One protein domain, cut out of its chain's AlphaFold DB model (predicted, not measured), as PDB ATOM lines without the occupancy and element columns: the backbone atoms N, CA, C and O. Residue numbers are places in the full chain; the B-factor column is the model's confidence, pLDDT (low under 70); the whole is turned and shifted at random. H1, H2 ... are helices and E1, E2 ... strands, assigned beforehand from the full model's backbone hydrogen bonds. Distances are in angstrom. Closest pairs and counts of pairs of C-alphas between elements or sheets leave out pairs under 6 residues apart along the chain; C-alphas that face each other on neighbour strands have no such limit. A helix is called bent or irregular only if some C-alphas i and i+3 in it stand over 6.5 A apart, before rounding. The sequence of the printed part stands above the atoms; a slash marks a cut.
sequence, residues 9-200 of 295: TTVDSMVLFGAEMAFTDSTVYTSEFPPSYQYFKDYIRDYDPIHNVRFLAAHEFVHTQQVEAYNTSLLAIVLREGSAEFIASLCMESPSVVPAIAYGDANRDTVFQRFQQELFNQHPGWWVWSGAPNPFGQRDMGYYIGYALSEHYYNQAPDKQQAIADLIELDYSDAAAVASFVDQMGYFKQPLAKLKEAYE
ATOM      1  N   THR A   9      -6.008  13.989 -18.816       91.56
ATOM      2  CA  THR A   9      -6.575  15.343 -18.812       91.56
ATOM      3  C   THR A   9      -5.457  16.368 -19.001       91.56
ATOM      4  O   THR A   9      -4.272  16.018 -19.021       91.56
ATOM      5  N   THR A  10      -5.816  17.647 -19.036       90.94
ATOM      6  CA  THR A  10      -4.879  18.761 -19.127       90.94
ATOM      7  C   THR A  10      -5.045  19.744 -17.973       90.94
ATOM      8  O   THR A  10      -6.106  19.851 -17.359       90.94
ATOM      9  N   VAL A  11      -3.957  20.435 -17.636       87.56
ATOM     10  CA  VAL A  11      -3.957  21.630 -16.779       87.56
ATOM     11  C   VAL A  11      -2.974  22.610 -17.396       87.56
ATOM     12  O   VAL A  11      -1.783  22.306 -17.472       87.56
ATOM     13  N   ASP A  12      -3.463  23.766 -17.837       86.56
ATOM     14  CA  ASP A  12      -2.684  24.739 -18.604       86.56
ATOM     15  C   ASP A  12      -1.980  24.059 -19.801       86.56
ATOM     16  O   ASP A  12      -2.621  23.450 -20.655       86.56
ATOM     17  N   SER A  13      -0.647  24.098 -19.839       88.81
ATOM     18  CA  SER A  13       0.184  23.464 -20.866       88.81
ATOM     19  C   SER A  13       0.638  22.040 -20.512       88.81
ATOM     20  O   SER A  13       1.566  21.520 -21.135       88.81
ATOM     21  N   MET A  14       0.093  21.430 -19.456       92.69
ATOM     22  CA  MET A  14       0.501  20.105 -18.986       92.69
ATOM     23  C   MET A  14      -0.489  19.035 -19.421       92.69
ATOM     24  O   MET A  14      -1.687  19.155 -19.177       92.69
ATOM     25  N   VAL A  15       0.046  17.940 -19.957       94.56
ATOM     26  CA  VAL A  15      -0.675  16.674 -20.110       94.56
ATOM     27  C   VAL A  15      -0.498  15.855 -18.839       94.56
ATOM     28  O   VAL A  15       0.625  15.628 -18.380       94.56
ATOM     29  N   LEU A  16      -1.610  15.399 -18.272       94.00
ATOM     30  CA  LEU A  16      -1.642  14.591 -17.066       94.00
ATOM     31  C   LEU A  16      -2.238  13.218 -17.377       94.00
ATOM     32  O   LEU A  16      -3.335  13.119 -17.917       94.00
ATOM     33  N   PHE A  17      -1.542  12.154 -16.978       94.06
ATOM     34  CA  PHE A  17      -2.033  10.783 -17.125       94.06
ATOM     35  C   PHE A  17      -2.600  10.254 -15.809       94.06
ATOM     36  O   PHE A  17      -1.919  10.252 -14.779       94.06
ATOM     37  N   GLY A  18      -3.827   9.744 -15.858       93.75
ATOM     38  CA  GLY A  18      -4.416   8.946 -14.790       93.75
ATOM     39  C   GLY A  18      -3.810   7.552 -14.829       93.75
ATOM     40  O   GLY A  18      -4.318   6.672 -15.528       93.75
ATOM     41  N   ALA A  19      -2.686   7.365 -14.132       92.81
ATOM     42  CA  ALA A  19      -1.870   6.161 -14.251       92.81
ATOM     43  C   ALA A  19      -2.662   4.870 -13.976       92.81
ATOM     44  O   ALA A  19      -2.452   3.854 -14.637       92.81
ATOM     45  N   GLU A  20      -3.625   4.940 -13.056       91.81
ATOM     46  CA  GLU A  20      -4.509   3.843 -12.664       91.81
ATOM     47  C   GLU A  20      -5.481   3.370 -13.757       91.81
ATOM     48  O   GLU A  20      -6.096   2.320 -13.593       91.81
ATOM     49  N   MET A  21      -5.635   4.130 -14.845       92.81
ATOM     50  CA  MET A  21      -6.432   3.747 -16.017       92.81
ATOM     51  C   MET A  21      -5.600   3.685 -17.299       92.81
ATOM     52  O   MET A  21      -5.799   2.795 -18.114       92.81
ATOM     53  N   ALA A  22      -4.679   4.624 -17.522       94.06
ATOM     54  CA  ALA A  22      -3.922   4.687 -18.773       94.06
ATOM     55  C   ALA A  22      -2.895   3.552 -18.921       94.06
ATOM     56  O   ALA A  22      -2.588   3.157 -20.038       94.06
ATOM     57  N   PHE A  23      -2.380   3.009 -17.814       94.44
ATOM     58  CA  PHE A  23      -1.318   1.991 -17.820       94.44
ATOM     59  C   PHE A  23      -1.828   0.607 -17.409       94.44
ATOM     60  O   PHE A  23      -1.056  -0.238 -16.960       94.44
ATOM     61  N   THR A  24      -3.134   0.378 -17.526       94.06
ATOM     62  CA  THR A  24      -3.753  -0.924 -17.264       94.06
ATOM     63  C   THR A  24      -3.923  -1.729 -18.541       94.06
ATOM     64  O   THR A  24      -3.993  -1.162 -19.628       94.06
ATOM     65  N   ASP A  25      -4.054  -3.040 -18.388       92.06
ATOM     66  CA  ASP A  25      -4.359  -3.993 -19.451       92.06
ATOM     67  C   ASP A  25      -5.196  -5.156 -18.895       92.06
ATOM     68  O   ASP A  25      -5.561  -5.192 -17.713       92.06
ATOM     69  N   SER A  26      -5.490  -6.132 -19.753       88.69
ATOM     70  CA  SER A  26      -6.270  -7.324 -19.394       88.69
ATOM     71  C   SER A  26      -5.660  -8.200 -18.283       88.69
ATOM     72  O   SER A  26      -6.349  -9.082 -17.767       88.69
ATOM     73  N   THR A  27      -4.404  -7.973 -17.882       91.12
ATOM     74  CA  THR A  27      -3.730  -8.726 -16.812       91.12
ATOM     75  C   THR A  27      -4.004  -8.161 -15.416       91.12
ATOM     76  O   THR A  27      -3.730  -8.826 -14.412       91.12
ATOM     77  N   VAL A  28      -4.588  -6.961 -15.324       91.00
ATOM     78  CA  VAL A  28      -4.923  -6.321 -14.049       91.00
ATOM     79  C   VAL A  28      -5.996  -7.120 -13.304       91.00
ATOM     80  O   VAL A  28      -7.098  -7.370 -13.797       91.00
ATOM     81  N   TYR A  29      -5.695  -7.492 -12.059       91.38
ATOM     82  CA  TYR A  29      -6.618  -8.222 -11.196       91.38
ATOM     83  C   TYR A  29      -7.743  -7.308 -10.691       91.38
ATOM     84  O   TYR A  29      -7.521  -6.432  -9.859       91.38
ATOM     85  N   THR A  30      -8.969  -7.524 -11.182       91.75
ATOM     86  CA  THR A  30     -10.136  -6.677 -10.862       91.75
ATOM     87  C   THR A  30     -11.264  -7.401 -10.109       91.75
ATOM     88  O   THR A  30     -12.378  -6.880 -10.006       91.75
ATOM     89  N   SER A  31     -11.028  -8.605  -9.576       91.12
ATOM     90  CA  SER A  31     -12.097  -9.415  -8.959       91.12
ATOM     91  C   SER A  31     -12.679  -8.786  -7.683       91.12
ATOM     92  O   SER A  31     -13.867  -8.954  -7.414       91.12
ATOM     93  N   GLU A  32     -11.875  -8.018  -6.944       92.44
ATOM     94  CA  GLU A  32     -12.272  -7.353  -5.695       92.44
ATOM     95  C   GLU A  32     -13.103  -6.081  -5.926       92.44
ATOM     96  O   GLU A  32     -13.721  -5.561  -4.996       92.44
ATOM     97  N   PHE A  33     -13.161  -5.578  -7.164       91.94
ATOM     98  CA  PHE A  33     -13.955  -4.395  -7.475       91.94
ATOM     99  C   PHE A  33     -15.456  -4.702  -7.392       91.94
ATOM    100  O   PHE A  33     -15.924  -5.620  -8.083       91.94
ATOM    101  N   PRO A  34     -16.229  -3.894  -6.637       92.75
ATOM    102  CA  PRO A  34     -17.670  -4.067  -6.543       92.75
ATOM    103  C   PRO A  34     -18.351  -3.758  -7.888       92.75
ATOM    104  O   PRO A  34     -17.749  -3.114  -8.754       92.75
ATOM    105  N   PRO A  35     -19.628  -4.152  -8.070       90.31
ATOM    106  CA  PRO A  35     -20.362  -3.932  -9.321       90.31
ATOM    107  C   PRO A  35     -20.367  -2.479  -9.820       90.31
ATOM    108  O   PRO A  35     -20.448  -2.240 -11.020       90.31
ATOM    109  N   SER A  36     -20.222  -1.494  -8.925       87.62
ATOM    110  CA  SER A  36     -20.136  -0.074  -9.286       87.62
ATOM    111  C   SER A  36     -18.913   0.299 -10.135       87.62
ATOM    112  O   SER A  36     -18.920   1.367 -10.738       87.62
ATOM    113  N   TYR A  37     -17.889  -0.556 -10.219       89.56
ATOM    114  CA  TYR A  37     -16.700  -0.361 -11.061       89.56
ATOM    115  C   TYR A  37     -16.711  -1.212 -12.333       89.56
ATOM    116  O   TYR A  37     -15.679  -1.366 -12.984       89.56
ATOM    117  N   GLN A  38     -17.866  -1.759 -12.725       87.94
ATOM    118  CA  GLN A  38     -17.976  -2.515 -13.975       87.94
ATOM    119  C   GLN A  38     -17.488  -1.700 -15.181       87.94
ATOM    120  O   GLN A  38     -16.779  -2.232 -16.026       87.94
ATOM    121  N   TYR A  39     -17.749  -0.389 -15.188       86.81
ATOM    122  CA  TYR A  39     -17.281   0.524 -16.230       86.81
ATOM    123  C   TYR A  39     -15.758   0.491 -16.437       86.81
ATOM    124  O   TYR A  39     -15.295   0.622 -17.563       86.81
ATOM    125  N   PHE A  40     -14.984   0.317 -15.363       89.81
ATOM    126  CA  PHE A  40     -13.528   0.263 -15.425       89.81
ATOM    127  C   PHE A  40     -13.050  -1.083 -15.980       89.81
ATOM    128  O   PHE A  40     -12.136  -1.124 -16.796       89.81
ATOM    129  N   LYS A  41     -13.723  -2.179 -15.604       89.38
ATOM    130  CA  LYS A  41     -13.464  -3.515 -16.167       89.38
ATOM    131  C   LYS A  41     -13.761  -3.550 -17.667       89.38
ATOM    132  O   LYS A  41     -12.969  -4.091 -18.431       89.38
ATOM    133  N   ASP A  42     -14.879  -2.951 -18.074       87.44
ATOM    134  CA  ASP A  42     -15.249  -2.823 -19.483       87.44
ATOM    135  C   ASP A  42     -14.236  -1.951 -20.234       87.44
ATOM    136  O   ASP A  42     -13.766  -2.351 -21.289       87.44
ATOM    137  N   TYR A  43     -13.809  -0.824 -19.653       88.06
ATOM    138  CA  TYR A  43     -12.765   0.026 -20.232       88.06
ATOM    139  C   TYR A  43     -11.454  -0.738 -20.474       88.06
ATOM    140  O   TYR A  43     -10.937  -0.702 -21.585       88.06
ATOM    141  N   ILE A  44     -10.944  -1.489 -19.490       90.75
ATOM    142  CA  ILE A  44      -9.733  -2.311 -19.670       90.75
ATOM    143  C   ILE A  44      -9.911  -3.315 -20.816       90.75
ATOM    144  O   ILE A  44      -9.029  -3.450 -21.661       90.75
ATOM    145  N   ARG A  45     -11.047  -4.023 -20.833       87.00
ATOM    146  CA  ARG A  45     -11.356  -5.046 -21.839       87.00
ATOM    147  C   ARG A  45     -11.447  -4.454 -23.246       87.00
ATOM    148  O   ARG A  45     -10.941  -5.064 -24.181       87.00
ATOM    149  N   ASP A  46     -12.123  -3.318 -23.383       83.25
ATOM    150  CA  ASP A  46     -12.498  -2.756 -24.680       83.25
ATOM    151  C   ASP A  46     -11.393  -1.869 -25.276       83.25
ATOM    152  O   ASP A  46     -11.306  -1.762 -26.497       83.25
ATOM    153  N   TYR A  47     -10.553  -1.246 -24.437       84.81
ATOM    154  CA  TYR A  47      -9.559  -0.252 -24.864       84.81
ATOM    155  C   TYR A  47      -8.099  -0.696 -24.728       84.81
ATOM    156  O   TYR A  47      -7.241   0.026 -25.218       84.81
ATOM    157  N   ASP A  48      -7.792  -1.803 -24.044       87.75
ATOM    158  CA  ASP A  48      -6.418  -2.267 -23.759       87.75
ATOM    159  C   ASP A  48      -5.393  -1.124 -23.500       87.75
ATOM    160  O   ASP A  48      -4.456  -0.901 -24.278       87.75
ATOM    161  N   PRO A  49      -5.621  -0.314 -22.444       91.44
ATOM    162  CA  PRO A  49      -5.139   1.070 -22.368       91.44
ATOM    163  C   PRO A  49      -3.629   1.273 -22.506       91.44
ATOM    164  O   PRO A  49      -3.197   2.245 -23.130       91.44
ATOM    165  N   ILE A  50      -2.821   0.363 -21.952       94.19
ATOM    166  CA  ILE A  50      -1.361   0.504 -21.930       94.19
ATOM    167  C   ILE A  50      -0.751   0.604 -23.337       94.19
ATOM    168  O   ILE A  50       0.246   1.300 -23.536       94.19
ATOM    169  N   HIS A  51      -1.368  -0.033 -24.336       92.19
ATOM    170  CA  HIS A  51      -0.900   0.003 -25.723       92.19
ATOM    171  C   HIS A  51      -1.260   1.311 -26.441       92.19
ATOM    172  O   HIS A  51      -0.674   1.634 -27.475       92.19
ATOM    173  N   ASN A  52      -2.149   2.106 -25.846       92.25
ATOM    174  CA  ASN A  52      -2.728   3.308 -26.435       92.25
ATOM    175  C   ASN A  52      -2.231   4.608 -25.789       92.25
ATOM    176  O   ASN A  52      -2.632   5.695 -26.201       92.25
ATOM    177  N   VAL A  53      -1.293   4.531 -24.836       94.25
ATOM    178  CA  VAL A  53      -0.745   5.698 -24.114       94.25
ATOM    179  C   VAL A  53      -0.163   6.757 -25.056       94.25
ATOM    180  O   VAL A  53      -0.275   7.947 -24.782       94.25
ATOM    181  N   ARG A  54       0.437   6.356 -26.187       94.31
ATOM    182  CA  ARG A  54       0.962   7.312 -27.182       94.31
ATOM    183  C   ARG A  54      -0.149   8.088 -27.880       94.31
ATOM    184  O   ARG A  54      -0.009   9.291 -28.066       94.31
ATOM    185  N   PHE A  55      -1.231   7.404 -28.247       95.81
ATOM    186  CA  PHE A  55      -2.389   8.045 -28.859       95.81
ATOM    187  C   PHE A  55      -3.067   8.975 -27.846       95.81
ATOM    188  O   PHE A  55      -3.306  10.139 -28.145       95.81
ATOM    189  N   LEU A  56      -3.259   8.499 -26.610       95.31
ATOM    190  CA  LEU A  56      -3.763   9.312 -25.502       95.31
ATOM    191  C   LEU A  56      -2.904  10.567 -25.284       95.31
ATOM    192  O   LEU A  56      -3.442  11.652 -25.115       95.31
ATOM    193  N   ALA A  57      -1.575  10.450 -25.338       95.75
ATOM    194  CA  ALA A  57      -0.681  11.600 -25.220       95.75
ATOM    195  C   ALA A  57      -0.925  12.643 -26.318       95.75
ATOM    196  O   ALA A  57      -0.932  13.834 -26.023       95.75
ATOM    197  N   ALA A  58      -1.125  12.204 -27.565       97.00
ATOM    198  CA  ALA A  58      -1.432  13.096 -28.678       97.00
ATOM    199  C   ALA A  58      -2.799  13.773 -28.497       97.00
ATOM    200  O   ALA A  58      -2.888  14.987 -28.649       97.00
ATOM    201  N   HIS A  59      -3.828  13.017 -28.101       97.00
ATOM    202  CA  HIS A  59      -5.170  13.531 -27.797       97.00
ATOM    203  C   HIS A  59      -5.145  14.615 -26.718       97.00
ATOM    204  O   HIS A  59      -5.574  15.744 -26.945       97.00
ATOM    205  N   GLU A  60      -4.554  14.311 -25.563       96.06
ATOM    206  CA  GLU A  60      -4.449  15.279 -24.469       96.06
ATOM    207  C   GLU A  60      -3.552  16.464 -24.842       96.06
ATOM    208  O   GLU A  60      -3.786  17.588 -24.409       96.06
ATOM    209  N   PHE A  61      -2.536  16.264 -25.684       96.56
ATOM    210  CA  PHE A  61      -1.723  17.374 -26.170       96.56
ATOM    211  C   PHE A  61      -2.528  18.349 -27.041       96.56
ATOM    212  O   PHE A  61      -2.326  19.560 -26.936       96.56
ATOM    213  N   VAL A  62      -3.477  17.868 -27.851       97.12
ATOM    214  CA  VAL A  62      -4.403  18.758 -28.576       97.12
ATOM    215  C   VAL A  62      -5.245  19.572 -27.593       97.12
ATOM    216  O   VAL A  62      -5.366  20.785 -27.757       97.12
ATOM    217  N   HIS A  63      -5.725  18.952 -26.511       96.19
ATOM    218  CA  HIS A  63      -6.478  19.650 -25.460       96.19
ATOM    219  C   HIS A  63      -5.702  20.795 -24.796       96.19
ATOM    220  O   HIS A  63      -6.334  21.741 -24.338       96.19
ATOM    221  N   THR A  64      -4.361  20.760 -24.761       95.38
ATOM    222  CA  THR A  64      -3.550  21.883 -24.231       95.38
ATOM    223  C   THR A  64      -3.583  23.137 -25.110       95.38
ATOM    224  O   THR A  64      -3.183  24.211 -24.668       95.38
ATOM    225  N   GLN A  65      -4.034  22.999 -26.357       94.88
ATOM    226  CA  GLN A  65      -4.124  24.088 -27.329       94.88
ATOM    227  C   GLN A  65      -5.571  24.543 -27.545       94.88
ATOM    228  O   GLN A  65      -5.792  25.631 -28.069       94.88
ATOM    229  N   GLN A  66      -6.552  23.727 -27.145       94.44
ATOM    230  CA  GLN A  66      -7.963  24.052 -27.292       94.44
ATOM    231  C   GLN A  66      -8.445  25.046 -26.240       94.44
ATOM    232  O   GLN A  66      -8.060  24.989 -25.071       94.44
ATOM    233  N   VAL A  67      -9.377  25.910 -26.644       85.19
ATOM    234  CA  VAL A  67     -10.113  26.756 -25.703       85.19
ATOM    235  C   VAL A  67     -10.990  25.877 -24.804       85.19
ATOM    236  O   VAL A  67     -11.685  24.959 -25.252       85.19
ATOM    237  N   GLU A  68     -10.935  26.149 -23.504       76.81
ATOM    238  CA  GLU A  68     -11.705  25.449 -22.478       76.81
ATOM    239  C   GLU A  68     -13.222  25.609 -22.674       76.81
ATOM    240  O   GLU A  68     -13.731  26.687 -22.975       76.81
ATOM    241  N   ALA A  69     -13.965  24.524 -22.446       71.25
ATOM    242  CA  ALA A  69     -15.401  24.440 -22.695       71.25
ATOM    243  C   ALA A  69     -16.173  24.172 -21.393       71.25
ATOM    244  O   ALA A  69     -16.671  23.070 -21.154       71.25
ATOM    245  N   TYR A  70     -16.282  25.178 -20.527       69.12
ATOM    246  CA  TYR A  70     -17.050  25.053 -19.286       69.12
ATOM    247  C   TYR A  70     -18.537  25.365 -19.499       69.12
ATOM    248  O   TYR A  70     -18.886  26.338 -20.160       69.12
ATOM    249  N   ASN A  71     -19.424  24.575 -18.880       69.81
ATOM    250  CA  ASN A  71     -20.878  24.815 -18.842       69.81
ATOM    251  C   ASN A  71     -21.536  25.039 -20.222       69.81
ATOM    252  O   ASN A  71     -22.467  25.836 -20.358       69.81
ATOM    253  N   THR A  72     -21.053  24.330 -21.239       86.88
ATOM    254  CA  THR A  72     -21.517  24.466 -22.624       86.88
ATOM    255  C   THR A  72     -22.524  23.369 -23.011       86.88
ATOM    256  O   THR A  72     -22.924  22.536 -22.198       86.88
ATOM    257  N   SER A  73     -22.981  23.391 -24.261       93.12
ATOM    258  CA  SER A  73     -23.884  22.378 -24.823       93.12
ATOM    259  C   SER A  73     -23.182  21.043 -25.093       93.12
ATOM    260  O   SER A  73     -21.972  20.997 -25.312       93.12
ATOM    261  N   LEU A  74     -23.956  19.960 -25.178       95.94
ATOM    262  CA  LEU A  74     -23.481  18.649 -25.605       95.94
ATOM    263  C   LEU A  74     -22.764  18.744 -26.960       95.94
ATOM    264  O   LEU A  74     -21.702  18.149 -27.096       95.94
ATOM    265  N   LEU A  75     -23.287  19.517 -27.923       97.06
ATOM    266  CA  LEU A  75     -22.631  19.756 -29.215       97.06
ATOM    267  C   LEU A  75     -21.199  20.272 -29.067       97.06
ATOM    268  O   LEU A  75     -20.296  19.763 -29.724       97.06
ATOM    269  N   ALA A  76     -20.990  21.263 -28.206       96.19
ATOM    270  CA  ALA A  76     -19.668  21.828 -27.991       96.19
ATOM    271  C   ALA A  76     -18.720  20.826 -27.316       96.19
ATOM    272  O   ALA A  76     -17.580  20.694 -27.749       96.19
ATOM    273  N   ILE A  77     -19.205  20.069 -26.321       95.69
ATOM    274  CA  ILE A  77     -18.416  19.020 -25.650       95.69
ATOM    275  C   ILE A  77     -17.977  17.953 -26.659       95.69
ATOM    276  O   ILE A  77     -16.795  17.625 -26.727       95.69
ATOM    277  N   VAL A  78     -18.914  17.413 -27.448       96.94
ATOM    278  CA  VAL A  78     -18.582  16.341 -28.396       96.94
ATOM    279  C   VAL A  78     -17.679  16.835 -29.510       96.94
ATOM    280  O   VAL A  78     -16.778  16.104 -29.901       96.94
ATOM    281  N   LEU A  79     -17.884  18.064 -30.002       97.69
ATOM    282  CA  LEU A  79     -17.024  18.630 -31.030       97.69
ATOM    283  C   LEU A  79     -15.607  18.805 -30.487       97.69
ATOM    284  O   LEU A  79     -14.682  18.353 -31.142       97.69
ATOM    285  N   ARG A  80     -15.435  19.349 -29.276       96.81
ATOM    286  CA  ARG A  80     -14.117  19.496 -28.643       96.81
ATOM    287  C   ARG A  80     -13.389  18.158 -28.507       96.81
ATOM    288  O   ARG A  80     -12.271  18.029 -29.002       96.81
ATOM    289  N   GLU A  81     -14.030  17.162 -27.892       96.25
ATOM    290  CA  GLU A  81     -13.429  15.833 -27.698       96.25
ATOM    291  C   GLU A  81     -13.130  15.131 -29.024       96.25
ATOM    292  O   GLU A  81     -12.047  14.586 -29.209       96.25
ATOM    293  N   GLY A  82     -14.059  15.167 -29.978       97.69
ATOM    294  CA  GLY A  82     -13.853  14.514 -31.265       97.69
ATOM    295  C   GLY A  82     -12.869  15.244 -32.183       97.69
ATOM    296  O   GLY A  82     -12.196  14.586 -32.973       97.69
ATOM    297  N   SER A  83     -12.730  16.572 -32.076       98.12
ATOM    298  CA  SER A  83     -11.675  17.325 -32.766       98.12
ATOM    299  C   SER A  83     -10.293  16.946 -32.242       98.12
ATOM    300  O   SER A  83      -9.392  16.721 -33.050       98.12
ATOM    301  N   ALA A  84     -10.133  16.811 -30.921       97.81
ATOM    302  CA  ALA A  84      -8.885  16.339 -30.324       97.81
ATOM    303  C   ALA A  84      -8.530  14.921 -30.796       97.81
ATOM    304  O   ALA A  84      -7.407  14.687 -31.245       97.81
ATOM    305  N   GLU A  85      -9.513  14.020 -30.814       97.94
ATOM    306  CA  GLU A  85      -9.341  12.639 -31.276       97.94
ATOM    307  C   GLU A  85      -8.957  12.580 -32.768       97.94
ATOM    308  O   GLU A  85      -8.033  11.868 -33.158       97.94
ATOM    309  N   PHE A  86      -9.632  13.365 -33.616       98.62
ATOM    310  CA  PHE A  86      -9.348  13.431 -35.051       98.62
ATOM    311  C   PHE A  86      -7.954  13.998 -35.346       98.62
ATOM    312  O   PHE A  86      -7.205  13.432 -36.144       98.62
ATOM    313  N   ILE A  87      -7.573  15.092 -34.685       98.56
ATOM    314  CA  ILE A  87      -6.248  15.696 -34.862       98.56
ATOM    315  C   ILE A  87      -5.155  14.755 -34.339       98.56
ATOM    316  O   ILE A  87      -4.106  14.638 -34.972       98.56
ATOM    317  N   ALA A  88      -5.395  14.031 -33.242       98.06
ATOM    318  CA  ALA A  88      -4.481  12.995 -32.769       98.06
ATOM    319  C   ALA A  88      -4.272  11.897 -33.825       98.06
ATOM    320  O   ALA A  88      -3.123  11.543 -34.101       98.06
ATOM    321  N   SER A  89      -5.341  11.434 -34.485       98.06
ATOM    322  CA  SER A  89      -5.240  10.485 -35.603       98.06
ATOM    323  C   SER A  89      -4.397  11.021 -36.763       98.06
ATOM    324  O   SER A  89      -3.559  10.295 -37.302       98.06
ATOM    325  N   LEU A  90      -4.574  12.297 -37.131       97.81
ATOM    326  CA  LEU A  90      -3.767  12.946 -38.172       97.81
ATOM    327  C   LEU A  90      -2.284  13.003 -37.787       97.81
ATOM    328  O   LEU A  90      -1.431  12.607 -38.576       97.81
ATOM    329  N   CYS A  91      -1.974  13.466 -36.574       95.81
ATOM    330  CA  CYS A  91      -0.602  13.611 -36.081       95.81
ATOM    331  C   CYS A  91       0.133  12.273 -35.954       95.81
ATOM    332  O   CYS A  91       1.344  12.206 -36.161       95.81
ATOM    333  N   MET A  92      -0.589  11.218 -35.581       95.88
ATOM    334  CA  MET A  92      -0.033   9.881 -35.383       95.88
ATOM    335  C   MET A  92      -0.015   9.040 -36.663       95.88
ATOM    336  O   MET A  92       0.519   7.931 -36.631       95.88
ATOM    337  N   GLU A  93      -0.614   9.534 -37.755       96.06
ATOM    338  CA  GLU A  93      -0.869   8.776 -38.990       96.06
ATOM    339  C   GLU A  93      -1.508   7.404 -38.693       96.06
ATOM    340  O   GLU A  93      -1.152   6.369 -39.262       96.06
ATOM    341  N   SER A  94      -2.440   7.390 -37.739       94.00
ATOM    342  CA  SER A  94      -3.014   6.175 -37.162       94.00
ATOM    343  C   SER A  94      -4.503   6.379 -36.892       94.00
ATOM    344  O   SER A  94      -4.889   7.479 -36.504       94.00
ATOM    345  N   PRO A  95      -5.364   5.366 -37.094       93.00
ATOM    346  CA  PRO A  95      -6.768   5.487 -36.727       93.00
ATOM    347  C   PRO A  95      -6.933   5.675 -35.214       93.00
ATOM    348  O   PRO A  95      -6.111   5.208 -34.423       93.00
ATOM    349  N   SER A  96      -8.045   6.302 -34.823       93.31
ATOM    350  CA  SER A  96      -8.452   6.377 -33.423       93.31
ATOM    351  C   SER A  96      -8.600   4.978 -32.830       93.31
ATOM    352  O   SER A  96      -9.091   4.042 -33.468       93.31
ATOM    353  N   VAL A  97      -8.187   4.862 -31.575       86.56
ATOM    354  CA  VAL A  97      -8.251   3.632 -30.781       86.56
ATOM    355  C   VAL A  97      -9.571   3.510 -30.014       86.56
ATOM    356  O   VAL A  97      -9.800   2.516 -29.329       86.56
ATOM    357  N   VAL A  98     -10.447   4.515 -30.119       90.12
ATOM    358  CA  VAL A  98     -11.740   4.559 -29.438       90.12
ATOM    359  C   VAL A  98     -12.763   3.713 -30.217       90.12
ATOM    360  O   VAL A  98     -13.114   4.063 -31.348       90.12
ATOM    361  N   PRO A  99     -13.337   2.638 -29.631       91.81
ATOM    362  CA  PRO A  99     -14.289   1.760 -30.325       91.81
ATOM    363  C   PRO A  99     -15.546   2.470 -30.851       91.81
ATOM    364  O   PRO A  99     -16.171   2.010 -31.810       91.81
ATOM    365  N   ALA A 100     -15.906   3.612 -30.255       94.38
ATOM    366  CA  ALA A 100     -17.017   4.444 -30.704       94.38
ATOM    367  C   ALA A 100     -16.879   4.900 -32.163       94.38
ATOM    368  O   ALA A 100     -17.899   4.995 -32.844       94.38
ATOM    369  N   ILE A 101     -15.655   5.149 -32.650       96.25
ATOM    370  CA  ILE A 101     -15.428   5.609 -34.027       96.25
ATOM    371  C   ILE A 101     -15.858   4.529 -35.022       96.25
ATOM    372  O   ILE A 101     -16.747   4.755 -35.840       96.25
ATOM    373  N   ALA A 102     -15.325   3.313 -34.867       95.00
ATOM    374  CA  ALA A 102     -15.650   2.184 -35.736       95.00
ATOM    375  C   ALA A 102     -17.141   1.800 -35.673       95.00
ATOM    376  O   ALA A 102     -17.759   1.513 -36.702       95.00
ATOM    377  N   TYR A 103     -17.742   1.810 -34.476       96.44
ATOM    378  CA  TYR A 103     -19.181   1.573 -34.333       96.44
ATOM    379  C   TYR A 103     -19.997   2.653 -35.048       96.44
ATOM    380  O   TYR A 103     -20.975   2.346 -35.736       96.44
ATOM    381  N   GLY A 104     -19.609   3.913 -34.867       97.31
ATOM    382  CA  GLY A 104     -20.262   5.070 -35.452       97.31
ATOM    383  C   GLY A 104     -20.263   5.030 -36.970       97.31
ATOM    384  O   GLY A 104     -21.323   5.193 -37.567       97.31
ATOM    385  N   ASP A 105     -19.128   4.716 -37.593       95.81
ATOM    386  CA  ASP A 105     -19.021   4.593 -39.050       95.81
ATOM    387  C   ASP A 105     -19.973   3.541 -39.621       95.81
ATOM    388  O   ASP A 105     -20.643   3.776 -40.630       95.81
ATOM    389  N   ALA A 106     -20.111   2.404 -38.937       96.94
ATOM    390  CA  ALA A 106     -21.041   1.351 -39.333       96.94
ATOM    391  C   ALA A 106     -22.522   1.718 -39.102       96.94
ATOM    392  O   ALA A 106     -23.404   1.102 -39.701       96.94
ATOM    393  N   ASN A 107     -22.815   2.704 -38.242       97.56
ATOM    394  CA  ASN A 107     -24.169   3.030 -37.769       97.56
ATOM    395  C   ASN A 107     -24.509   4.529 -37.864       97.56
ATOM    396  O   ASN A 107     -25.358   5.028 -37.117       97.56
ATOM    397  N   ARG A 108     -23.862   5.253 -38.785       95.62
ATOM    398  CA  ARG A 108     -23.832   6.722 -38.837       95.62
ATOM    399  C   ARG A 108     -25.205   7.375 -38.716       95.62
ATOM    400  O   ARG A 108     -25.409   8.224 -37.848       95.62
ATOM    401  N   ASP A 109     -26.150   6.969 -39.560       94.38
ATOM    402  CA  ASP A 109     -27.480   7.584 -39.619       94.38
ATOM    403  C   ASP A 109     -28.232   7.438 -38.289       94.38
ATOM    404  O   ASP A 109     -28.807   8.407 -37.791       94.38
ATOM    405  N   THR A 110     -28.167   6.255 -37.673       95.81
ATOM    406  CA  THR A 110     -28.801   5.972 -36.378       95.81
ATOM    407  C   THR A 110     -28.197   6.831 -35.269       95.81
ATOM    408  O   THR A 110     -28.928   7.419 -34.466       95.81
ATOM    409  N   VAL A 111     -26.865   6.936 -35.227       97.00
ATOM    410  CA  VAL A 111     -26.159   7.691 -34.185       97.00
ATOM    411  C   VAL A 111     -26.450   9.187 -34.311       97.00
ATOM    412  O   VAL A 111     -26.851   9.814 -33.329       97.00
ATOM    413  N   PHE A 112     -26.351   9.757 -35.516       96.00
ATOM    414  CA  PHE A 112     -26.630  11.178 -35.738       96.00
ATOM    415  C   PHE A 112     -28.110  11.529 -35.549       96.00
ATOM    416  O   PHE A 112     -28.409  12.563 -34.951       96.00
ATOM    417  N   GLN A 113     -29.048  10.674 -35.977       94.12
ATOM    418  CA  GLN A 113     -30.479  10.900 -35.741       94.12
ATOM    419  C   GLN A 113     -30.796  10.975 -34.245       94.12
ATOM    420  O   GLN A 113     -31.604  11.801 -33.814       94.12
ATOM    421  N   ARG A 114     -30.164  10.117 -33.439       95.25
ATOM    422  CA  ARG A 114     -30.332  10.140 -31.989       95.25
ATOM    423  C   ARG A 114     -29.658  11.362 -31.366       95.25
ATOM    424  O   ARG A 114     -30.284  12.040 -30.556       95.25
ATOM    425  N   PHE A 115     -28.436  11.683 -31.787       96.69
ATOM    426  CA  PHE A 115     -27.698  12.859 -31.322       96.69
ATOM    427  C   PHE A 115     -28.471  14.164 -31.556       96.69
ATOM    428  O   PHE A 115     -28.532  15.021 -30.676       96.69
ATOM    429  N   GLN A 116     -29.160  14.280 -32.696       95.12
ATOM    430  CA  GLN A 116     -29.973  15.451 -33.034       95.12
ATOM    431  C   GLN A 116     -31.117  15.750 -32.051       95.12
ATOM    432  O   GLN A 116     -31.661  16.853 -32.058       95.12
ATOM    433  N   GLN A 117     -31.499  14.797 -31.203       93.81
ATOM    434  CA  GLN A 117     -32.528  15.004 -30.181       93.81
ATOM    435  C   GLN A 117     -31.962  15.642 -28.906       93.81
ATOM    436  O   GLN A 117     -32.712  16.226 -28.129       93.81
ATOM    437  N   GLU A 118     -30.652  15.525 -28.688       95.50
ATOM    438  CA  GLU A 118     -29.987  15.844 -27.422       95.50
ATOM    439  C   GLU A 118     -28.864  16.877 -27.570       95.50
ATOM    440  O   GLU A 118     -28.358  17.342 -26.556       95.50
ATOM    441  N   LEU A 119     -28.471  17.281 -28.787       95.88
ATOM    442  CA  LEU A 119     -27.282  18.124 -29.014       95.88
ATOM    443  C   LEU A 119     -27.275  19.469 -28.254       95.88
ATOM    444  O   LEU A 119     -26.212  20.048 -28.043       95.88
ATOM    445  N   PHE A 120     -28.446  19.962 -27.837       95.94
ATOM    446  CA  PHE A 120     -28.607  21.204 -27.072       95.94
ATOM    447  C   PHE A 120     -28.744  20.989 -25.557       95.94
ATOM    448  O   PHE A 120     -28.919  21.962 -24.819       95.94
ATOM    449  N   ASN A 121     -28.667  19.741 -25.086       95.50
ATOM    450  CA  ASN A 121     -28.556  19.431 -23.664       95.50
ATOM    451  C   ASN A 121     -27.294  20.083 -23.087       95.50
ATOM    452  O   ASN A 121     -26.296  20.227 -23.785       95.50
ATOM    453  N   GLN A 122     -27.320  20.470 -21.814       92.06
ATOM    454  CA  GLN A 122     -26.153  21.009 -21.105       92.06
ATOM    455  C   GLN A 122     -25.357  19.929 -20.369       92.06
ATOM    456  O   GLN A 122     -24.229  20.158 -19.940       92.06
ATOM    457  N   HIS A 123     -25.932  18.737 -20.210       89.19
ATOM    458  CA  HIS A 123     -25.248  17.605 -19.609       89.19
ATOM    459  C   HIS A 123     -24.840  16.572 -20.667       89.19
ATOM    460  O   HIS A 123     -25.699  16.131 -21.435       89.19
ATOM    461  N   PRO A 124     -23.579  16.089 -20.656       90.12
ATOM    462  CA  PRO A 124     -23.110  15.109 -21.636       90.12
ATOM    463  C   PRO A 124     -23.839  13.760 -21.522       90.12
ATOM    464  O   PRO A 124     -23.922  12.996 -22.479       90.12
ATOM    465  N   GLY A 125     -24.423  13.465 -20.356       88.81
ATOM    466  CA  GLY A 125     -25.239  12.273 -20.154       88.81
ATOM    467  C   GLY A 125     -24.439  10.994 -20.383       88.81
ATOM    468  O   GLY A 125     -23.423  10.767 -19.735       88.81
ATOM    469  N   TRP A 126     -24.930  10.137 -21.273       91.19
ATOM    470  CA  TRP A 126     -24.280   8.882 -21.649       91.19
ATOM    471  C   TRP A 126     -23.421   9.003 -22.921       91.19
ATOM    472  O   TRP A 126     -22.824   8.017 -23.345       91.19
ATOM    473  N   TRP A 127     -23.336  10.200 -23.519       95.12
ATOM    474  CA  TRP A 127     -22.585  10.436 -24.754       95.12
ATOM    475  C   TRP A 127     -21.077  10.493 -24.546       95.12
ATOM    476  O   TRP A 127     -20.342  10.067 -25.430       95.12
ATOM    477  N   VAL A 128     -20.620  11.032 -23.415       91.69
ATOM    478  CA  VAL A 128     -19.198  11.276 -23.141       91.69
ATOM    479  C   VAL A 128     -18.904  10.978 -21.672       91.69
ATOM    480  O   VAL A 128     -19.697  11.330 -20.796       91.69
ATOM    481  N   TRP A 129     -17.771  10.327 -21.412       86.62
ATOM    482  CA  TRP A 129     -17.238   9.984 -20.089       86.62
ATOM    483  C   TRP A 129     -18.209   9.174 -19.221       86.62
ATOM    484  O   TRP A 129     -18.298   9.366 -18.005       86.62
ATOM    485  N   SER A 130     -18.969   8.260 -19.832       84.12
ATOM    486  CA  SER A 130     -20.096   7.608 -19.156       84.12
ATOM    487  C   SER A 130     -20.227   6.123 -19.462       84.12
ATOM    488  O   SER A 130     -20.137   5.680 -20.601       84.12
ATOM    489  N   GLY A 131     -20.474   5.345 -18.403       80.62
ATOM    490  CA  GLY A 131     -20.838   3.924 -18.487       80.62
ATOM    491  C   GLY A 131     -22.310   3.648 -18.297       80.62
ATOM    492  O   GLY A 131     -22.684   2.506 -18.046       80.62
ATOM    493  N   ALA A 132     -23.136   4.690 -18.340       85.00
ATOM    494  CA  ALA A 132     -24.570   4.515 -18.271       85.00
ATOM    495  C   ALA A 132     -25.051   3.660 -19.461       85.00
ATOM    496  O   ALA A 132     -24.556   3.836 -20.580       85.00
ATOM    497  N   PRO A 133     -26.024   2.755 -19.241       86.50
ATOM    498  CA  PRO A 133     -26.674   2.043 -20.328       86.50
ATOM    499  C   PRO A 133     -27.189   3.018 -21.383       86.50
ATOM    500  O   PRO A 133     -27.758   4.061 -21.055       86.50
ATOM    501  N   ASN A 134     -27.001   2.664 -22.649       90.94
ATOM    502  CA  ASN A 134     -27.419   3.485 -23.770       90.94
ATOM    503  C   ASN A 134     -27.922   2.629 -24.946       90.94
ATOM    504  O   ASN A 134     -27.645   1.428 -24.979       90.94
ATOM    505  N   PRO A 135     -28.641   3.223 -25.917       92.00
ATOM    506  CA  PRO A 135     -29.232   2.484 -27.034       92.00
ATOM    507  C   PRO A 135     -28.230   1.808 -27.979       92.00
ATOM    508  O   PRO A 135     -28.632   0.941 -28.749       92.00
ATOM    509  N   PHE A 136     -26.955   2.203 -27.953       93.94
ATOM    510  CA  PHE A 136     -25.929   1.687 -28.860       93.94
ATOM    511  C   PHE A 136     -25.171   0.492 -28.279       93.94
ATOM    512  O   PHE A 136     -24.532  -0.247 -29.022       93.94
ATOM    513  N   GLY A 137     -25.205   0.312 -26.952       91.50
ATOM    514  CA  GLY A 137     -24.337  -0.645 -26.260       91.50
ATOM    515  C   GLY A 137     -22.848  -0.292 -26.359       91.50
ATOM    516  O   GLY A 137     -22.007  -1.086 -25.953       91.50
ATOM    517  N   GLN A 138     -22.532   0.898 -26.873       91.81
ATOM    518  CA  GLN A 138     -21.187   1.424 -27.046       91.81
ATOM    519  C   GLN A 138     -21.059   2.690 -26.210       91.81
ATOM    520  O   GLN A 138     -21.929   3.564 -26.223       91.81
ATOM    521  N   ARG A 139     -19.986   2.774 -25.432       91.19
ATOM    522  CA  ARG A 139     -19.700   3.948 -24.613       91.19
ATOM    523  C   ARG A 139     -19.125   5.074 -25.455       91.19
ATOM    524  O   ARG A 139     -18.526   4.817 -26.498       91.19
ATOM    525  N   ASP A 140     -19.243   6.288 -24.926       92.12
ATOM    526  CA  ASP A 140     -18.457   7.440 -25.369       92.12
ATOM    527  C   ASP A 140     -18.683   7.791 -26.860       92.12
ATOM    528  O   ASP A 140     -17.809   8.296 -27.559       92.12
ATOM    529  N   MET A 141     -19.911   7.563 -27.354       96.56
ATOM    530  CA  MET A 141     -20.325   7.836 -28.742       96.56
ATOM    531  C   MET A 141     -20.211   9.304 -29.167       96.56
ATOM    532  O   MET A 141     -20.232   9.603 -30.360       96.56
ATOM    533  N   GLY A 142     -20.077  10.231 -28.219       97.06
ATOM    534  CA  GLY A 142     -19.792  11.631 -28.510       97.06
ATOM    535  C   GLY A 142     -18.445  11.834 -29.210       97.06
ATOM    536  O   GLY A 142     -18.367  12.691 -30.085       97.06
ATOM    537  N   TYR A 143     -17.435  10.998 -28.926       97.06
ATOM    538  CA  TYR A 143     -16.149  11.039 -29.639       97.06
ATOM    539  C   TYR A 143     -16.353  10.838 -31.143       97.06
ATOM    540  O   TYR A 143     -15.829  11.610 -31.940       97.06
ATOM    541  N   TYR A 144     -17.203   9.883 -31.537       98.25
ATOM    542  CA  TYR A 144     -17.537   9.664 -32.946       98.25
ATOM    543  C   TYR A 144     -18.212  10.865 -33.600       98.25
ATOM    544  O   TYR A 144     -17.836  11.254 -34.704       98.25
ATOM    545  N   ILE A 145     -19.194  11.468 -32.928       98.38
ATOM    546  CA  ILE A 145     -19.900  12.629 -33.476       98.38
ATOM    547  C   ILE A 145     -18.913  13.756 -33.789       98.38
ATOM    548  O   ILE A 145     -18.909  14.267 -34.909       98.38
ATOM    549  N   GLY A 146     -18.073  14.136 -32.824       98.25
ATOM    550  CA  GLY A 146     -17.101  15.205 -33.033       98.25
ATOM    551  C   GLY A 146     -16.018  14.838 -34.041       98.25
ATOM    552  O   GLY A 146     -15.647  15.687 -34.850       98.25
ATOM    553  N   TYR A 147     -15.558  13.582 -34.045       98.69
ATOM    554  CA  TYR A 147     -14.571  13.082 -35.001       98.69
ATOM    555  C   TYR A 147     -15.096  13.217 -36.429       98.69
ATOM    556  O   TYR A 147     -14.453  13.841 -37.264       98.69
ATOM    557  N   ALA A 148     -16.305  12.714 -36.698       98.38
ATOM    558  CA  ALA A 148     -16.909  12.750 -38.027       98.38
ATOM    559  C   ALA A 148     -17.191  14.183 -38.512       98.38
ATOM    560  O   ALA A 148     -17.029  14.479 -39.695       98.38
ATOM    561  N   LEU A 149     -17.596  15.090 -37.611       98.50
ATOM    562  CA  LEU A 149     -17.756  16.513 -37.939       98.50
ATOM    563  C   LEU A 149     -16.409  17.170 -38.277       98.50
ATOM    564  O   LEU A 149     -16.303  17.874 -39.281       98.50
ATOM    565  N   SER A 150     -15.381  16.901 -37.470       98.62
ATOM    566  CA  SER A 150     -14.032  17.451 -37.645       98.62
ATOM    567  C   SER A 150     -13.376  16.939 -38.925       98.62
ATOM    568  O   SER A 150     -12.836  17.726 -39.700       98.62
ATOM    569  N   GLU A 151     -13.487  15.638 -39.193       98.44
ATOM    570  CA  GLU A 151     -12.999  15.005 -40.416       98.44
ATOM    571  C   GLU A 151     -13.698  15.571 -41.654       98.44
ATOM    572  O   GLU A 151     -13.047  15.894 -42.651       98.44
ATOM    573  N   HIS A 152     -15.022  15.734 -41.600       98.19
ATOM    574  CA  HIS A 152     -15.785  16.327 -42.696       98.19
ATOM    575  C   HIS A 152     -15.334  17.763 -42.988       98.19
ATOM    576  O   HIS A 152     -15.061  18.085 -44.146       98.19
ATOM    577  N   TYR A 153     -15.192  18.600 -41.954       98.50
ATOM    578  CA  TYR A 153     -14.690  19.969 -42.097       98.50
ATOM    579  C   TYR A 153     -13.277  19.995 -42.692       98.50
ATOM    580  O   TYR A 153     -13.032  20.645 -43.713       98.50
ATOM    581  N   TYR A 154     -12.365  19.211 -42.111       98.56
ATOM    582  CA  TYR A 154     -10.990  19.093 -42.576       98.56
ATOM    583  C   TYR A 154     -10.925  18.663 -44.038       98.56
ATOM    584  O   TYR A 154     -10.183  19.258 -44.816       98.56
ATOM    585  N   ASN A 155     -11.708  17.665 -44.454       97.94
ATOM    586  CA  ASN A 155     -11.690  17.142 -45.819       97.94
ATOM    587  C   ASN A 155     -12.178  18.160 -46.855       97.94
ATOM    588  O   ASN A 155     -11.614  18.212 -47.951       97.94
ATOM    589  N   GLN A 156     -13.151  19.000 -46.502       97.38
ATOM    590  CA  GLN A 156     -13.655  20.063 -47.374       97.38
ATOM    591  C   GLN A 156     -12.718  21.271 -47.470       97.38
ATOM    592  O   GLN A 156     -12.729  21.973 -48.483       97.38
ATOM    593  N   ALA A 157     -11.898  21.514 -46.447       97.75
ATOM    594  CA  ALA A 157     -11.032  22.680 -46.409       97.75
ATOM    595  C   ALA A 157      -9.919  22.621 -47.478       97.75
ATOM    596  O   ALA A 157      -9.237  21.595 -47.601       97.75
ATOM    597  N   PRO A 158      -9.688  23.708 -48.242       97.31
ATOM    598  CA  PRO A 158      -8.569  23.787 -49.180       97.31
ATOM    599  C   PRO A 158      -7.224  23.921 -48.454       97.31
ATOM    600  O   PRO A 158      -6.228  23.356 -48.901       97.31
ATOM    601  N   ASP A 159      -7.208  24.633 -47.326       98.31
ATOM    602  CA  ASP A 159      -6.054  24.769 -46.445       98.31
ATOM    603  C   ASP A 159      -6.241  23.871 -45.216       98.31
ATOM    604  O   ASP A 159      -7.080  24.125 -44.350       98.31
ATOM    605  N   LYS A 160      -5.460  22.789 -45.160       98.06
ATOM    606  CA  LYS A 160      -5.518  21.809 -44.069       98.06
ATOM    607  C   LYS A 160      -4.946  22.349 -42.761       98.06
ATOM    608  O   LYS A 160      -5.407  21.943 -41.700       98.06
ATOM    609  N   GLN A 161      -3.966  23.251 -42.828       97.94
ATOM    610  CA  GLN A 161      -3.381  23.858 -41.632       97.94
ATOM    611  C   GLN A 161      -4.375  24.828 -41.006       97.94
ATOM    612  O   GLN A 161      -4.584  24.773 -39.797       97.94
ATOM    613  N   GLN A 162      -5.053  25.630 -41.834       98.44
ATOM    614  CA  GLN A 162      -6.127  26.493 -41.352       98.44
ATOM    615  C   GLN A 162      -7.270  25.674 -40.746       98.44
ATOM    616  O   GLN A 162      -7.734  26.006 -39.667       98.44
ATOM    617  N   ALA A 163      -7.668  24.557 -41.364       98.44
ATOM    618  CA  ALA A 163      -8.733  23.721 -40.814       98.44
ATOM    619  C   ALA A 163      -8.401  23.147 -39.426       98.44
ATOM    620  O   ALA A 163      -9.273  23.077 -38.564       98.44
ATOM    621  N   ILE A 164      -7.146  22.742 -39.208       98.38
ATOM    622  CA  ILE A 164      -6.669  22.295 -37.893       98.38
ATOM    623  C   ILE A 164      -6.677  23.466 -36.904       98.38
ATOM    624  O   ILE A 164      -7.160  23.295 -35.788       98.38
ATOM    625  N   ALA A 165      -6.188  24.642 -37.311       98.06
ATOM    626  CA  ALA A 165      -6.204  25.838 -36.470       98.06
ATOM    627  C   ALA A 165      -7.635  26.217 -36.062       98.06
ATOM    628  O   ALA A 165      -7.892  26.401 -34.881       98.06
ATOM    629  N   ASP A 166      -8.588  26.217 -36.996       98.00
ATOM    630  CA  ASP A 166      -9.994  26.524 -36.715       98.00
ATOM    631  C   ASP A 166     -10.611  25.544 -35.703       98.00
ATOM    632  O   ASP A 166     -11.353  25.956 -34.815       98.00
ATOM    633  N   LEU A 167     -10.301  24.244 -35.815       97.88
ATOM    634  CA  LEU A 167     -10.769  23.219 -34.874       97.88
ATOM    635  C   LEU A 167     -10.121  23.360 -33.488       97.88
ATOM    636  O   LEU A 167     -10.743  23.033 -32.485       97.88
ATOM    637  N   ILE A 168      -8.873  23.816 -33.406       97.19
ATOM    638  CA  ILE A 168      -8.185  24.012 -32.124       97.19
ATOM    639  C   ILE A 168      -8.653  25.308 -31.450       97.19
ATOM    640  O   ILE A 168      -8.968  25.316 -30.261       97.19
ATOM    641  N   GLU A 169      -8.715  26.400 -32.206       96.38
ATOM    642  CA  GLU A 169      -8.911  27.760 -31.698       96.38
ATOM    643  C   GLU A 169     -10.388  28.157 -31.543       96.38
ATOM    644  O   GLU A 169     -10.677  29.231 -31.009       96.38
ATOM    645  N   LEU A 170     -11.333  27.312 -31.974       96.62
ATOM    646  CA  LEU A 170     -12.762  27.537 -31.759       96.62
ATOM    647  C   LEU A 170     -13.063  27.754 -30.271       96.62
ATOM    648  O   LEU A 170     -12.750  26.921 -29.422       96.62
ATOM    649  N   ASP A 171     -13.755  28.850 -29.962       94.31
ATOM    650  CA  ASP A 171     -14.283  29.082 -28.621       94.31
ATOM    651  C   ASP A 171     -15.488  28.164 -28.361       94.31
ATOM    652  O   ASP A 171     -16.645  28.499 -28.623       94.31
ATOM    653  N   TYR A 172     -15.205  26.976 -27.832       94.44
ATOM    654  CA  TYR A 172     -16.208  25.976 -27.467       94.44
ATOM    655  C   TYR A 172     -17.132  26.411 -26.311       94.44
ATOM    656  O   TYR A 172     -18.172  25.779 -26.073       94.44
ATOM    657  N   SER A 173     -16.780  27.475 -25.580       91.56
ATOM    658  CA  SER A 173     -17.642  28.073 -24.559       91.56
ATOM    659  C   SER A 173     -18.706  29.000 -25.166       91.56
ATOM    660  O   SER A 173     -19.785  29.163 -24.585       91.56
ATOM    661  N   ASP A 174     -18.469  29.524 -26.374       92.75
ATOM    662  CA  ASP A 174     -19.442  30.310 -27.125       92.75
ATOM    663  C   ASP A 174     -20.349  29.402 -27.975       92.75
ATOM    664  O   ASP A 174     -20.041  28.979 -29.092       92.75
ATOM    665  N   ALA A 175     -21.550  29.146 -27.458       90.81
ATOM    666  CA  ALA A 175     -22.555  28.343 -28.145       90.81
ATOM    667  C   ALA A 175     -22.965  28.905 -29.524       90.81
ATOM    668  O   ALA A 175     -23.399  28.135 -30.384       90.81
ATOM    669  N   ALA A 176     -22.872  30.221 -29.748       93.25
ATOM    670  CA  ALA A 176     -23.178  30.831 -31.039       93.25
ATOM    671  C   ALA A 176     -22.032  30.638 -32.041       93.25
ATOM    672  O   ALA A 176     -22.305  30.367 -33.216       93.25
ATOM    673  N   ALA A 177     -20.778  30.715 -31.585       95.12
ATOM    674  CA  ALA A 177     -19.607  30.399 -32.402       95.12
ATOM    675  C   ALA A 177     -19.627  28.928 -32.837       95.12
ATOM    676  O   ALA A 177     -19.580  28.649 -34.035       95.12
ATOM    677  N   VAL A 178     -19.832  27.997 -31.895       95.88
ATOM    678  CA  VAL A 178     -19.957  26.558 -32.191       95.88
ATOM    679  C   VAL A 178     -21.089  26.292 -33.181       95.88
ATOM    680  O   VAL A 178     -20.904  25.557 -34.151       95.88
ATOM    681  N   ALA A 179     -22.262  26.901 -32.974       95.62
ATOM    682  CA  ALA A 179     -23.386  26.706 -33.884       95.62
ATOM    683  C   ALA A 179     -23.086  27.232 -35.297       95.62
ATOM    684  O   ALA A 179     -23.359  26.552 -36.283       95.62
ATOM    685  N   SER A 180     -22.485  28.418 -35.398       96.62
ATOM    686  CA  SER A 180     -22.120  29.005 -36.689       96.62
ATOM    687  C   SER A 180     -21.079  28.157 -37.415       96.62
ATOM    688  O   SER A 180     -21.215  27.916 -38.611       96.62
ATOM    689  N   PHE A 181     -20.074  27.664 -36.690       97.19
ATOM    690  CA  PHE A 181     -19.021  26.813 -37.232       97.19
ATOM    691  C   PHE A 181     -19.580  25.491 -37.774       97.19
ATOM    692  O   PHE A 181     -19.306  25.113 -38.910       97.19
ATOM    693  N   VAL A 182     -20.454  24.823 -37.019       97.38
ATOM    694  CA  VAL A 182     -21.088  23.570 -37.459       97.38
ATOM    695  C   VAL A 182     -22.049  23.784 -38.635       97.38
ATOM    696  O   VAL A 182     -22.100  22.948 -39.539       97.38
ATOM    697  N   ASP A 183     -22.783  24.900 -38.680       97.12
ATOM    698  CA  ASP A 183     -23.622  25.238 -39.839       97.12
ATOM    699  C   ASP A 183     -22.773  25.470 -41.105       97.12
ATOM    700  O   ASP A 183     -23.163  25.031 -42.190       97.12
ATOM    701  N   GLN A 184     -21.589  26.086 -40.982       95.44
ATOM    702  CA  GLN A 184     -20.656  26.291 -42.102       95.44
ATOM    703  C   GLN A 184     -20.137  24.978 -42.701       95.44
ATOM    704  O   GLN A 184     -19.920  24.914 -43.910       95.44
ATOM    705  N   MET A 185     -20.003  23.914 -41.899       94.88
ATOM    706  CA  MET A 185     -19.627  22.579 -42.392       94.88
ATOM    707  C   MET A 185     -20.660  21.997 -43.371       94.88
ATOM    708  O   MET A 185     -20.357  21.076 -44.131       94.88
ATOM    709  N   GLY A 186     -21.917  22.454 -43.312       93.50
ATOM    710  CA  GLY A 186     -23.004  21.905 -44.126       93.50
ATOM    711  C   GLY A 186     -23.295  20.426 -43.845       93.50
ATOM    712  O   GLY A 186     -23.779  19.716 -44.725       93.50
ATOM    713  N   TYR A 187     -22.975  19.939 -42.640       92.56
ATOM    714  CA  TYR A 187     -23.129  18.528 -42.279       92.56
ATOM    715  C   TYR A 187     -24.591  18.155 -41.985       92.56
ATOM    716  O   TYR A 187     -25.075  17.091 -42.380       92.56
ATOM    717  N   PHE A 188     -25.321  19.035 -41.293       92.38
ATOM    718  CA  PHE A 188     -26.737  18.838 -41.000       92.38
ATOM    719  C   PHE A 188     -27.627  19.331 -42.146       92.38
ATOM    720  O   PHE A 188     -27.374  20.355 -42.769       92.38
ATOM    721  N   LYS A 189     -28.736  18.619 -42.389       91.31
ATOM    722  CA  LYS A 189     -29.705  18.960 -43.451       91.31
ATOM    723  C   LYS A 189     -30.458  20.272 -43.210       91.31
ATOM    724  O   LYS A 189     -31.090  20.785 -44.129       91.31
ATOM    725  N   GLN A 190     -30.476  20.756 -41.974       93.50
ATOM    726  CA  GLN A 190     -31.146  21.985 -41.569       93.50
ATOM    727  C   GLN A 190     -30.196  22.797 -40.689       93.50
ATOM    728  O   GLN A 190     -29.421  22.181 -39.954       93.50
ATOM    729  N   PRO A 191     -30.296  24.138 -40.705       95.44
ATOM    730  CA  PRO A 191     -29.518  24.983 -39.811       95.44
ATOM    731  C   PRO A 191     -29.766  24.635 -38.342       95.44
ATOM    732  O   PRO A 191     -30.908  24.358 -37.947       95.44
ATOM    733  N   LEU A 192     -28.733  24.736 -37.509       96.00
ATOM    734  CA  LEU A 192     -28.818  24.463 -36.077       96.00
ATOM    735  C   LEU A 192     -29.868  25.325 -35.375       96.00
ATOM    736  O   LEU A 192     -30.523  24.852 -34.448       96.00
ATOM    737  N   ALA A 193     -30.116  26.549 -35.849       95.88
ATOM    738  CA  ALA A 193     -31.192  27.394 -35.330       95.88
ATOM    739  C   ALA A 193     -32.575  26.714 -35.412       95.88
ATOM    740  O   ALA A 193     -33.354  26.777 -34.460       95.88
ATOM    741  N   LYS A 194     -32.868  26.001 -36.509       96.56
ATOM    742  CA  LYS A 194     -34.139  25.278 -36.684       96.56
ATOM    743  C   LYS A 194     -34.219  24.038 -35.806       96.56
ATOM    744  O   LYS A 194     -35.264  23.773 -35.213       96.56
ATOM    745  N   LEU A 195     -33.105  23.323 -35.660       95.81
ATOM    746  CA  LEU A 195     -33.017  22.206 -34.721       95.81
ATOM    747  C   LEU A 195     -33.208  22.686 -33.273       95.81
ATOM    748  O   LEU A 195     -33.876  22.013 -32.491       95.81
ATOM    749  N   LYS A 196     -32.700  23.875 -32.927       95.88
ATOM    750  CA  LYS A 196     -32.865  24.481 -31.601       95.88
ATOM    751  C   LYS A 196     -34.307  24.890 -31.319       95.88
ATOM    752  O   LYS A 196     -34.798  24.631 -30.226       95.88
ATOM    753  N   GLU A 197     -35.001  25.489 -32.290       96.81
ATOM    754  CA  GLU A 197     -36.437  25.786 -32.175       96.81
ATOM    755  C   GLU A 197     -37.243  24.509 -31.880       96.81
ATOM    756  O   GLU A 197     -38.053  24.485 -30.952       96.81
ATOM    757  N   ALA A 198     -36.981  23.433 -32.630       96.06
ATOM    758  CA  ALA A 198     -37.639  22.143 -32.426       96.06
ATOM    759  C   ALA A 198     -37.307  21.531 -31.057       96.06
ATOM    760  O   ALA A 198     -38.203  21.032 -30.376       96.06
ATOM    761  N   TYR A 199     -36.043  21.610 -30.632       96.69
ATOM    762  CA  TYR A 199     -35.609  21.169 -29.309       96.69
ATOM    763  C   TYR A 199     -36.347  21.928 -28.203       96.69
ATOM    764  O   TYR A 199     -36.990  21.297 -27.371       96.69
ATOM    765  N   GLU A 200     -36.339  23.264 -28.218       96.81
ATOM    766  CA  GLU A 200     -36.985  24.084 -27.181       96.81
ATOM    767  C   GLU A 200     -38.504  23.882 -27.111       96.81
ATOM    768  O   GLU A 200     -39.080  23.971 -26.023       96.81
TER     769      GLU A 200
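What this domain is: This is residues 9 to 200 of the 295 residues of an uncharacterized protein of Phaeodactylibacter xiamenensis (UniProt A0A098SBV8). What shape does the backbone make? Two long helices, H4 and H7, cross as an X in the core, and other helices pack on them: H3 across one end of H4, H5 on the first part of H7, and H8 folded back from H7 as a helical hairpin. The small strand hairpin of E1 and E2 packs on H3, the loop of residues 23 to 34 lies at one end of the longest axis, and H9 and H10 lie toward the other end. What is it made of, and how large is it? The printed part has 192 residues with two named strands and then ten named helices, in the order E1, E2, H1 to H10; the sheet is E1 - E2, antiparallel, and the class is mostly helix. It is compact, with a radius of gyration of the C-alphas of 16.7 A and spans of 50 by 34 by 31 A.

How they stand to each other: What forms the sheet, and what comes near it? E1, residues 9 to 11, and E2, residues 14 to 17, are antiparallel neighbours in a hairpin, with 147 degrees between their directions. N 11 and O 14, 3.0 A apart, and N 16 and O 9, 2.8 A apart, are within hydrogen-bond range. The closest C-alphas of E2 and H3, residues 49 to 63, are those of Val 15 and Glu 60, 5.9 A apart. What does the hub touch? The hub H4, residues 74 to 92, touches H3 with its residues 84 to 92 alone, at a steep tilt of 67 degrees, opposite ways, closest at the C-alphas of His 59 and Ala 88, 5.0 A. With residues 78 to 86 alone H4 touches H7, residues 141 to 156, at a steep tilt of 64 degrees, the same way; the C-alphas of Gly 82 and Gly 146 come closest, at 3.8 A. H8, residues 160 to 169, touches H4 (closest C-alphas Ser 83 and Leu 167, 6.3 A), where H4 uses residues 80 to 87 alone, and forms a helical hairpin with H7 at a steep tilt of 40 degrees. What stands farther out? H1, residues 19 to 22, touches H3 (closest C-alphas Ala 22 and Pro 49, 5.2 A), where H3 uses residues 49 to 53 alone, and is close but not clearly touching H2, residues 35 to 47 (closest C-alphas Met 21 and Ile 44, 7.8 A). H5, residues 99 to 106, touches H7 (closest C-alphas Ile 101 and Tyr 144, 4.7 A), where H7 uses residues 141 to 147 alone, and H6, residues 108 to 115, is close but not clearly touching H7 (closest C-alphas Phe 112 and Ile 145, 7.2 A). H4 and H9, residues 175 to 184, only just touch, and only at their ends, with 3 pairs of C-alphas within 8 A, the closest being Ala 76 and Val 178 at 6.3 A, while H10, residues 192 to 200, touches H9, closest at the C-alphas of Ala 179 and Leu 192, 6.3 A. How do the helix backbones run? In H4 to H10 each O i to N i+4 pair is within hydrogen-bond range; in H2 it is 7 of 9 and in H3 9 of 11, and H1 is too short for such a pair.

Where its parts are: Where are the anchor points? E1 begins at C-alpha 9 at (-6.575, 15.343, -18.812), H4 begins at C-alpha 74 at (-23.481, 18.649, -25.605), and H10 ends at C-alpha 200 at (-36.985, 24.084, -27.181). How long are the longer helices? From first to last C-alpha H4 measures 26.9 A, H7 23.3 A, H2 19.3 A and H3 18.9 A. Is any helix irregular? H2 is irregular, with C-alphas 36 and 39 7.5 A apart, and so is H3, with C-alphas 51 and 54 7.7 A apart.

The domain as a whole: How far does it reach? The two C-alphas farthest apart are those of Glu 32 and Pro 158, at 53.6 A. Is there a cut, and which links are long? The printed part has no cut; the long links are H1 to H2, with 12 residues, and H6 to H7, with 25. Where is confidence low? The mean pLDDT of the printed part is 93.6, and residues 70 to 71 are under 70.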